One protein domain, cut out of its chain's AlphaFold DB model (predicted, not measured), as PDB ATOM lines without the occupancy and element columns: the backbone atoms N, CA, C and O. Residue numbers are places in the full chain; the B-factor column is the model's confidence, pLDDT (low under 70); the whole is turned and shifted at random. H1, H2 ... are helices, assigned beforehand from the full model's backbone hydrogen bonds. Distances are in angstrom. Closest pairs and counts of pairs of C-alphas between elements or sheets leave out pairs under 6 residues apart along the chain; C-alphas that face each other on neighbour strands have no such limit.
ATOM      1  N   ASP A 156     177.740 160.069 131.324       78.75
ATOM      2  CA  ASP A 156     178.923 159.642 132.087       78.75
ATOM      3  C   ASP A 156     180.164 160.478 131.749       78.75
ATOM      4  O   ASP A 156     180.961 160.848 132.618       78.75
ATOM      5  N   ARG A 157     180.330 160.818 130.467       80.38
ATOM      6  CA  ARG A 157     181.433 161.664 130.011       80.38
ATOM      7  C   ARG A 157     181.252 163.092 130.511       80.38
ATOM      8  O   ARG A 157     182.236 163.703 130.921       80.38
ATOM      9  N   GLN A 158     180.022 163.602 130.536       83.25
ATOM     10  CA  GLN A 158     179.708 164.912 131.101       83.25
ATOM     11  C   GLN A 158     180.053 164.962 132.594       83.25
ATOM     12  O   GLN A 158     180.727 165.895 133.031       83.25
ATOM     13  N   ILE A 159     179.655 163.942 133.363       83.31
ATOM     14  CA  ILE A 159     179.965 163.837 134.795       83.31
ATOM     15  C   ILE A 159     181.482 163.834 135.015       83.31
ATOM     16  O   ILE A 159     181.986 164.625 135.815       83.31
ATOM     17  N   ASN A 160     182.221 163.011 134.266       86.56
ATOM     18  CA  ASN A 160     183.678 162.931 134.375       86.56
ATOM     19  C   ASN A 160     184.376 164.237 133.970       86.56
ATOM     20  O   ASN A 160     185.339 164.642 134.617       86.56
ATOM     21  N   MET A 161     183.890 164.928 132.936       87.06
ATOM     22  CA  MET A 161     184.434 166.227 132.525       87.06
ATOM     23  C   MET A 161     184.235 167.292 133.604       87.06
ATOM     24  O   MET A 161     185.164 168.039 133.909       87.06
ATOM     25  N   VAL A 162     183.046 167.345 134.208       86.81
ATOM     26  CA  VAL A 162     182.755 168.270 135.309       86.81
ATOM     27  C   VAL A 162     183.607 167.940 136.534       86.81
ATOM     28  O   VAL A 162     184.143 168.853 137.160       86.81
ATOM     29  N   LEU A 163     183.772 166.658 136.871       87.31
ATOM     30  CA  LEU A 163     184.629 166.230 137.977       87.31
ATOM     31  C   LEU A 163     186.092 166.632 137.744       87.31
ATOM     32  O   LEU A 163     186.680 167.299 138.594       87.31
ATOM     33  N   ALA A 164     186.643 166.329 136.568       89.62
ATOM     34  CA  ALA A 164     188.014 166.688 136.212       89.62
ATOM     35  C   ALA A 164     188.241 168.210 136.237       89.62
ATOM     36  O   ALA A 164     189.280 168.679 136.706       89.62
ATOM     37  N   ALA A 165     187.264 169.000 135.778       90.81
ATOM     38  CA  ALA A 165     187.331 170.456 135.850       90.81
ATOM     39  C   ALA A 165     187.373 170.959 137.304       90.81
ATOM     40  O   ALA A 165     188.173 171.837 137.624       90.81
ATOM     41  N   LYS A 166     186.564 170.377 138.200       88.31
ATOM     42  CA  LYS A 166     186.572 170.716 139.634       88.31
ATOM     43  C   LYS A 166     187.905 170.397 140.289       88.31
ATOM     44  O   LYS A 166     188.467 171.252 140.965       88.31
ATOM     45  N   GLU A 167     188.404 169.181 140.086       89.88
ATOM     46  CA  GLU A 167     189.673 168.734 140.661       89.88
ATOM     47  C   GLU A 167     190.827 169.618 140.196       89.88
ATOM     48  O   GLU A 167     191.651 170.030 141.011       89.88
ATOM     49  N   LYS A 168     190.844 169.981 138.907       92.19
ATOM     50  CA  LYS A 168     191.835 170.902 138.353       92.19
ATOM     51  C   LYS A 168     191.798 172.265 139.050       92.19
ATOM     52  O   LYS A 168     192.835 172.717 139.524       92.19
ATOM     53  N   VAL A 169     190.619 172.882 139.163       90.69
ATOM     54  CA  VAL A 169     190.449 174.200 139.804       90.69
ATOM     55  C   VAL A 169     190.857 174.167 141.281       90.69
ATOM     56  O   VAL A 169     191.568 175.059 141.748       90.69
ATOM     57  N   LEU A 170     190.456 173.129 142.020       89.88
ATOM     58  CA  LEU A 170     190.832 172.970 143.428       89.88
ATOM     59  C   LEU A 170     192.344 172.761 143.584       89.88
ATOM     60  O   LEU A 170     192.969 173.415 144.415       89.88
ATOM     61  N   ALA A 171     192.947 171.899 142.763       90.81
ATOM     62  CA  ALA A 171     194.382 171.628 142.804       90.81
ATOM     63  C   ALA A 171     195.224 172.858 142.426       90.81
ATOM     64  O   ALA A 171     196.276 173.084 143.026       90.81
ATOM     65  N   GLU A 172     194.782 173.656 141.453       93.62
ATOM     66  CA  GLU A 172     195.416 174.930 141.099       93.62
ATOM     67  C   GLU A 172     195.322 175.937 142.253       93.62
ATOM     68  O   GLU A 172     196.325 176.562 142.598       93.62
ATOM     69  N   GLY A 173     194.164 176.045 142.912       91.81
ATOM     70  CA  GLY A 173     193.998 176.906 144.085       91.81
ATOM     71  C   GLY A 173     194.876 176.490 145.269       91.81
ATOM     72  O   GLY A 173     195.554 177.336 145.845       91.81
ATOM     73  N   LEU A 174     194.962 175.191 145.578       89.31
ATOM     74  CA  LEU A 174     195.838 174.669 146.640       89.31
ATOM     75  C   LEU A 174     197.330 174.939 146.381       89.31
ATOM     76  O   LEU A 174     198.118 175.008 147.320       89.31
ATOM     77  N   LYS A 175     197.727 175.107 145.114       93.00
ATOM     78  CA  LYS A 175     199.101 175.452 144.713       93.00
ATOM     79  C   LYS A 175     199.372 176.961 144.680       93.00
ATOM     80  O   LYS A 175     200.443 177.361 144.232       93.00
ATOM     81  N   GLY A 176     198.433 177.796 145.130       91.00
ATOM     82  CA  GLY A 176     198.585 179.254 145.106       91.00
ATOM     83  C   GLY A 176     198.219 179.901 143.765       91.00
ATOM     84  O   GLY A 176     198.714 180.982 143.461       91.00
ATOM     85  N   GLY A 177     197.398 179.241 142.942       89.94
ATOM     86  CA  GLY A 177     196.910 179.784 141.672       89.94
ATOM     87  C   GLY A 177     195.861 180.893 141.825       89.94
ATOM     88  O   GLY A 177     195.595 181.392 142.918       89.94
ATOM     89  N   GLU A 178     195.210 181.245 140.714       88.38
ATOM     90  CA  GLU A 178     194.228 182.343 140.619       88.38
ATOM     91  C   GLU A 178     193.118 182.280 141.684       88.38
ATOM     92  O   GLU A 178     192.677 183.303 142.203       88.38
ATOM     93  N   HIS A 179     192.684 181.071 142.046       89.31
ATOM     94  CA  HIS A 179     191.573 180.846 142.972       89.31
ATOM     95  C   HIS A 179     192.012 180.457 144.394       89.31
ATOM     96  O   HIS A 179     191.181 180.001 145.180       89.31
ATOM     97  N   ALA A 180     193.289 180.642 144.751       91.88
ATOM     98  CA  ALA A 180     193.849 180.184 146.026       91.88
ATOM     99  C   ALA A 180     193.069 180.668 147.256       91.88
ATOM    100  O   ALA A 180     192.675 179.851 148.083       91.88
ATOM    101  N   GLY A 181     192.752 181.964 147.332       89.81
ATOM    102  CA  GLY A 181     192.011 182.515 148.472       89.81
ATOM    103  C   GLY A 181     190.593 181.949 148.610       89.81
ATOM    104  O   GLY A 181     190.115 181.739 149.721       89.81
ATOM    105  N   ALA A 182     189.912 181.647 147.498       88.12
ATOM    106  CA  ALA A 182     188.585 181.030 147.543       88.12
ATOM    107  C   ALA A 182     188.658 179.568 148.006       88.12
ATOM    108  O   ALA A 182     187.827 179.126 148.798       88.12
ATOM    109  N   VAL A 183     189.668 178.830 147.534       90.44
ATOM    110  CA  VAL A 183     189.909 177.440 147.933       90.44
ATOM    111  C   VAL A 183     190.286 177.357 149.414       90.44
ATOM    112  O   VAL A 183     189.715 176.542 150.132       90.44
ATOM    113  N   GLU A 184     191.158 178.241 149.898       90.88
ATOM    114  CA  GLU A 184     191.528 178.323 151.315       90.88
ATOM    115  C   GLU A 184     190.305 178.568 152.211       90.88
ATOM    116  O   GLU A 184     190.112 177.865 153.201       90.88
ATOM    117  N   VAL A 185     189.421 179.497 151.828       88.06
ATOM    118  CA  VAL A 185     188.173 179.758 152.562       88.06
ATOM    119  C   VAL A 185     187.254 178.532 152.573       88.06
ATOM    120  O   VAL A 185     186.679 178.218 153.613       88.06
ATOM    121  N   LEU A 186     187.116 177.820 151.449       88.25
ATOM    122  CA  LEU A 186     186.288 176.612 151.378       88.25
ATOM    123  C   LEU A 186     186.799 175.517 152.320       88.25
ATOM    124  O   LEU A 186     186.018 175.010 153.122       88.25
ATOM    125  N   PHE A 187     188.094 175.194 152.266       88.50
ATOM    126  CA  PHE A 187     188.704 174.179 153.137       88.50
ATOM    127  C   PHE A 187     188.803 174.620 154.605       88.50
ATOM    128  O   PHE A 187     188.836 173.777 155.497       88.50
ATOM    129  N   GLY A 188     188.819 175.927 154.876       88.44
ATOM    130  CA  GLY A 188     188.772 176.465 156.236       88.44
ATOM    131  C   GLY A 188     187.387 176.385 156.889       88.44
ATOM    132  O   GLY A 188     187.298 176.358 158.116       88.44
ATOM    133  N   LEU A 189     186.310 176.354 156.094       87.06
ATOM    134  CA  LEU A 189     184.926 176.391 156.583       87.06
ATOM    135  C   LEU A 189     184.185 175.055 156.466       87.06
ATOM    136  O   LEU A 189     183.229 174.829 157.207       87.06
ATOM    137  N   LEU A 190     184.569 174.196 155.522       89.06
ATOM    138  CA  LEU A 190     183.809 173.008 155.140       89.06
ATOM    139  C   LEU A 190     184.703 171.764 155.093       89.06
ATOM    140  O   LEU A 190     185.884 171.840 154.768       89.06
ATOM    141  N   SER A 191     184.113 170.599 155.371       89.75
ATOM    142  CA  SER A 191     184.747 169.305 155.099       89.75
ATOM    143  C   SER A 191     184.727 168.976 153.605       89.75
ATOM    144  O   SER A 191     183.880 169.482 152.869       89.75
ATOM    145  N   ASP A 192     185.586 168.057 153.163       85.44
ATOM    146  CA  ASP A 192     185.679 167.630 151.758       85.44
ATOM    147  C   ASP A 192     184.321 167.206 151.159       85.44
ATOM    148  O   ASP A 192     183.960 167.625 150.056       85.44
ATOM    149  N   ASP A 193     183.519 166.435 151.904       86.00
ATOM    150  CA  ASP A 193     182.170 166.023 151.480       86.00
ATOM    151  C   ASP A 193     181.208 167.222 151.365       86.00
ATOM    152  O   ASP A 193     180.431 167.322 150.410       86.00
ATOM    153  N   ALA A 194     181.288 168.172 152.301       88.19
ATOM    154  CA  ALA A 194     180.476 169.384 152.265       88.19
ATOM    155  C   ALA A 194     180.870 170.302 151.095       88.19
ATOM    156  O   ALA A 194     179.985 170.858 150.442       88.19
ATOM    157  N   ILE A 195     182.163 170.405 150.771       87.81
ATOM    158  CA  ILE A 195     182.665 171.140 149.599       87.81
ATOM    159  C   ILE A 195     182.105 170.522 148.315       87.81
ATOM    160  O   ILE A 195     181.526 171.229 147.486       87.81
ATOM    161  N   ALA A 196     182.209 169.199 148.159       85.94
ATOM    162  CA  ALA A 196     181.706 168.505 146.975       85.94
ATOM    163  C   ALA A 196     180.199 168.742 146.770       85.94
ATOM    164  O   ALA A 196     179.759 169.065 145.658       85.94
ATOM    165  N   LYS A 197     179.405 168.642 147.844       87.62
ATOM    166  CA  LYS A 197     177.959 168.918 147.824       87.62
ATOM    167  C   LYS A 197     177.650 170.376 147.493       87.62
ATOM    168  O   LYS A 197     176.788 170.623 146.649       87.62
ATOM    169  N   ALA A 198     178.358 171.327 148.099       86.50
ATOM    170  CA  ALA A 198     178.164 172.753 147.851       86.50
ATOM    171  C   ALA A 198     178.433 173.114 146.383       86.50
ATOM    172  O   ALA A 198     177.606 173.772 145.752       86.50
ATOM    173  N   ILE A 199     179.533 172.617 145.806       87.12
ATOM    174  CA  ILE A 199     179.871 172.860 144.397       87.12
ATOM    175  C   ILE A 199     178.838 172.205 143.467       87.12
ATOM    176  O   ILE A 199     178.424 172.820 142.487       87.12
ATOM    177  N   ASN A 200     178.402 170.970 143.746       86.94
ATOM    178  CA  ASN A 200     177.353 170.310 142.954       86.94
ATOM    179  C   ASN A 200     176.040 171.101 142.965       86.94
ATOM    180  O   ASN A 200     175.454 171.325 141.907       86.94
ATOM    181  N   SER A 201     175.613 171.551 144.146       85.81
ATOM    182  CA  SER A 201     174.408 172.362 144.309       85.81
ATOM    183  C   SER A 201     174.522 173.683 143.543       85.81
ATOM    184  O   SER A 201     173.637 174.027 142.761       85.81
ATOM    185  N   ALA A 202     175.664 174.368 143.660       83.31
ATOM    186  CA  ALA A 202     175.929 175.587 142.905       83.31
ATOM    187  C   ALA A 202     175.832 175.347 141.388       83.31
ATOM    188  O   ALA A 202     175.085 176.039 140.704       83.31
ATOM    189  N   LEU A 203     176.503 174.322 140.852       84.44
ATOM    190  CA  LEU A 203     176.464 174.032 139.413       84.44
ATOM    191  C   LEU A 203     175.057 173.700 138.894       84.44
ATOM    192  O   LEU A 203     174.738 174.064 137.764       84.44
ATOM    193  N   SER A 204     174.200 173.071 139.705       84.00
ATOM    194  CA  SER A 204     172.799 172.833 139.317       84.00
ATOM    195  C   SER A 204     171.960 174.112 139.196       84.00
ATOM    196  O   SER A 204     170.958 174.123 138.487       84.00
ATOM    197  N   GLU A 205     172.398 175.206 139.821       83.44
ATOM    198  CA  GLU A 205     171.736 176.516 139.837       83.44
ATOM    199  C   GLU A 205     172.479 177.551 138.965       83.44
ATOM    200  O   GLU A 205     172.308 178.761 139.136       83.44
ATOM    201  N   GLY A 206     173.297 177.089 138.005       75.50
ATOM    202  CA  GLY A 206     174.193 177.921 137.189       75.50
ATOM    203  C   GLY A 206     173.530 179.161 136.576       75.50
ATOM    204  O   GLY A 206     174.042 180.264 136.728       75.50
ATOM    205  N   ALA A 207     172.332 179.025 136.000       75.88
ATOM    206  CA  ALA A 207     171.611 180.155 135.402       75.88
ATOM    207  C   ALA A 207     171.236 181.255 136.418       75.88
ATOM    208  O   ALA A 207     171.187 182.437 136.076       75.88
ATOM    209  N   ARG A 208     170.969 180.889 137.680       76.88
ATOM    210  CA  ARG A 208     170.719 181.865 138.755       76.88
ATOM    211  C   ARG A 208     172.023 182.474 139.257       76.88
ATOM    212  O   ARG A 208     172.051 183.658 139.590       76.88
ATOM    213  N   LEU A 209     173.092 181.680 139.293       76.69
ATOM    214  CA  LEU A 209     174.423 182.141 139.673       76.69
ATOM    215  C   LEU A 209     175.017 183.110 138.657       76.69
ATOM    216  O   LEU A 209     175.667 184.054 139.086       76.69
ATOM    217  N   ASP A 210     174.750 182.969 137.360       77.00
ATOM    218  CA  ASP A 210     175.255 183.907 136.349       77.00
ATOM    219  C   ASP A 210     174.852 185.353 136.666       77.00
ATOM    220  O   ASP A 210     175.688 186.257 136.665       77.00
ATOM    221  N   ALA A 211     173.593 185.577 137.057       76.31
ATOM    222  CA  ALA A 211     173.119 186.897 137.478       76.31
ATOM    223  C   ALA A 211     173.821 187.414 138.753       76.31
ATOM    224  O   ALA A 211     173.982 188.623 138.943       76.31
ATOM    225  N   VAL A 212     174.246 186.508 139.638       75.38
ATOM    226  CA  VAL A 212     174.995 186.830 140.861       75.38
ATOM    227  C   VAL A 212     176.455 187.161 140.536       75.38
ATOM    228  O   VAL A 212     176.992 188.127 141.088       75.38
ATOM    229  N   LEU A 213     177.070 186.389 139.636       76.25
ATOM    230  CA  LEU A 213     178.478 186.460 139.243       76.25
ATOM    231  C   LEU A 213     178.782 187.651 138.328       76.25
ATOM    232  O   LEU A 213     179.880 188.194 138.404       76.25
ATOM    233  N   GLN A 214     177.802 188.136 137.554       82.75
ATOM    234  CA  GLN A 214     177.925 189.382 136.780       82.75
ATOM    235  C   GLN A 214     178.302 190.597 137.646       82.75
ATOM    236  O   GLN A 214     178.923 191.539 137.159       82.75
ATOM    237  N   SER A 215     177.937 190.600 138.935       83.44
ATOM    238  CA  SER A 215     178.364 191.637 139.875       83.44
ATOM    239  C   SER A 215     178.489 191.090 141.295       83.44
ATOM    240  O   SER A 215     177.591 191.229 142.132       83.44
ATOM    241  N   VAL A 216     179.645 190.486 141.578       80.25
ATOM    242  CA  VAL A 216     179.958 189.882 142.882       80.25
ATOM    243  C   VAL A 216     179.787 190.883 144.031       80.25
ATOM    244  O   VAL A 216     179.155 190.557 145.034       80.25
ATOM    245  N   GLU A 217     180.275 192.118 143.891       79.62
ATOM    246  CA  GLU A 217     180.162 193.130 144.953       79.62
ATOM    247  C   GLU A 217     178.719 193.598 145.188       79.62
ATOM    248  O   GLU A 217     178.286 193.723 146.337       79.62
ATOM    249  N   ALA A 218     177.921 193.785 144.132       80.50
ATOM    250  CA  ALA A 218     176.504 194.106 144.301       80.50
ATOM    251  C   ALA A 218     175.752 192.955 144.980       80.50
ATOM    252  O   ALA A 218     174.894 193.182 145.835       80.50
ATOM    253  N   SER A 219     176.098 191.715 144.639       78.94
ATOM    254  CA  SER A 219     175.539 190.519 145.261       78.94
ATOM    255  C   SER A 219     175.922 190.397 146.736       78.94
ATOM    256  O   SER A 219     175.035 190.189 147.563       78.94
ATOM    257  N   LYS A 220     177.188 190.642 147.098       77.31
ATOM    258  CA  LYS A 220     177.618 190.742 148.503       77.31
ATOM    259  C   LYS A 220     176.840 191.824 149.248       77.31
ATOM    260  O   LYS A 220     176.382 191.585 150.358       77.31
ATOM    261  N   ASN A 221     176.626 192.989 148.639       78.62
ATOM    262  CA  ASN A 221     175.869 194.077 149.262       78.62
ATOM    263  C   ASN A 221     174.382 193.745 149.442       78.62
ATOM    264  O   ASN A 221     173.800 194.092 150.468       78.62
ATOM    265  N   ARG A 222     173.764 193.045 148.484       78.88
ATOM    266  CA  ARG A 222     172.396 192.524 148.628       78.88
ATOM    267  C   ARG A 222     172.305 191.511 149.760       78.88
ATOM    268  O   ARG A 222     171.398 191.622 150.578       78.88
ATOM    269  N   LEU A 223     173.262 190.584 149.843       74.81
ATOM    270  CA  LEU A 223     173.318 189.603 150.921       74.81
ATOM    271  C   LEU A 223     173.487 190.288 152.279       74.81
ATOM    272  O   LEU A 223     172.694 190.026 153.174       74.81
ATOM    273  N   ARG A 224     174.436 191.228 152.402       76.38
ATOM    274  CA  ARG A 224     174.649 192.046 153.607       76.38
ATOM    275  C   ARG A 224     173.360 192.731 154.057       76.38
ATOM    276  O   ARG A 224     172.973 192.588 155.207       76.38
ATOM    277  N   LYS A 225     172.648 193.397 153.142       77.25
ATOM    278  CA  LYS A 225     171.348 194.019 153.444       77.25
ATOM    279  C   LYS A 225     170.304 193.001 153.900       77.25
ATOM    280  O   LYS A 225     169.543 193.290 154.813       77.25
ATOM    281  N   HIS A 226     170.262 191.831 153.267       72.25
ATOM    282  CA  HIS A 226     169.281 190.796 153.580       72.25
ATOM    283  C   HIS A 226     169.507 190.167 154.959       72.25
ATOM    284  O   HIS A 226     168.544 189.931 155.679       72.25
ATOM    285  N   VAL A 227     170.768 189.950 155.348       73.69
ATOM    286  CA  VAL A 227     171.128 189.418 156.675       73.69
ATOM    287  C   VAL A 227     171.226 190.502 157.755       73.69
ATOM    288  O   VAL A 227     171.569 190.196 158.890       73.69
ATOM    289  N   GLY A 228     170.951 191.767 157.418       69.62
ATOM    290  CA  GLY A 228     171.032 192.887 158.358       69.62
ATOM    291  C   GLY A 228     172.461 193.270 158.765       69.62
ATOM    292  O   GLY A 228     172.649 193.837 159.834       69.62
TER     293      GLY A 228
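What this domain is: This is residues 156 to 228 of the 291 residues of the protein "DNA helicase" of Devosia aurantiaca (UniProt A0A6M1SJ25). Three helices, H1, H2 and H3, form a loose, open triangle, with H2 across the end of H1 and H3 folding back near both, and from there H4 and H5 lead away as a zigzag arm with few contacts. The printed part has 73 residues with five named helices, H1 to H5 in order along the chain, and no named strand; its class is all helix. It is only just loose, close to compact, with a radius of gyration of the C-alphas of 13.9 A, and the C-alphas span 39 by 27 by 22 A.

How they stand to each other: Start with the longest helix, H1, residues 156 to 174. Look at its residues 170 to 174, which alone touch H2, residues 180 to 189. The closest C-alphas of the two are those of Gly 173 and Ala 180, 3.8 A apart, and their lines are about perpendicular at 81 degrees. Go on to H3, residues 192 to 204, which is close to H2 but not clearly touching. Their closest C-alphas, those of Leu 186 and Ile 195, are 6.8 A apart, and the helices run opposite ways at a steep tilt of 63 degrees. H1 and H3 are near each other, with 7 pairs of C-alphas within 10 A. Next comes H4, residues 206 to 213, close to H3 but not clearly touching; the closest C-alphas, those of Ala 202 and Leu 209, are 7.5 A apart, and the lines are about perpendicular at 82 degrees. H5, residues 216 to 226, is close to H4 but not clearly touching, with the C-alphas of Val 212 and Ser 219 the closest at 5.8 A and the lines about perpendicular at 88 degrees. H5 is apart from H1, H2 and H3, and H4 is apart from H1 and H2. In the backbones of H1, H2, H3 and H5 every O i to N i+4 pair is within hydrogen-bond range; in H4, 2 of 4 are.

Where its parts are: Find C-alpha 156 at (178.923, 159.642, 132.087); from there H1 runs 26.9 A to C-alpha 174 at (195.838, 174.669, 146.640). H2, residues 180 to 189, measures 14.3 A from first to last C-alpha, and H3, residues 192 to 204, measures 18.6 A. H4, residues 206 to 213, measures 9.8 A. H5, residues 216 to 226, runs 15.1 A to C-alpha 226 at (169.281, 190.796, 153.580).

The domain as a whole: Look to Arg 157 and Gly 228 for the two C-alphas farthest apart, 43.4 A. The printed part has no cut, and its four links between helices are tight. Residues 156 to 161 of H1 stand free, and so do residues 223 to 228, of which 223 to 226 belong to H5. The mean pLDDT of the printed part is 84.5, and residue 228 is under 70.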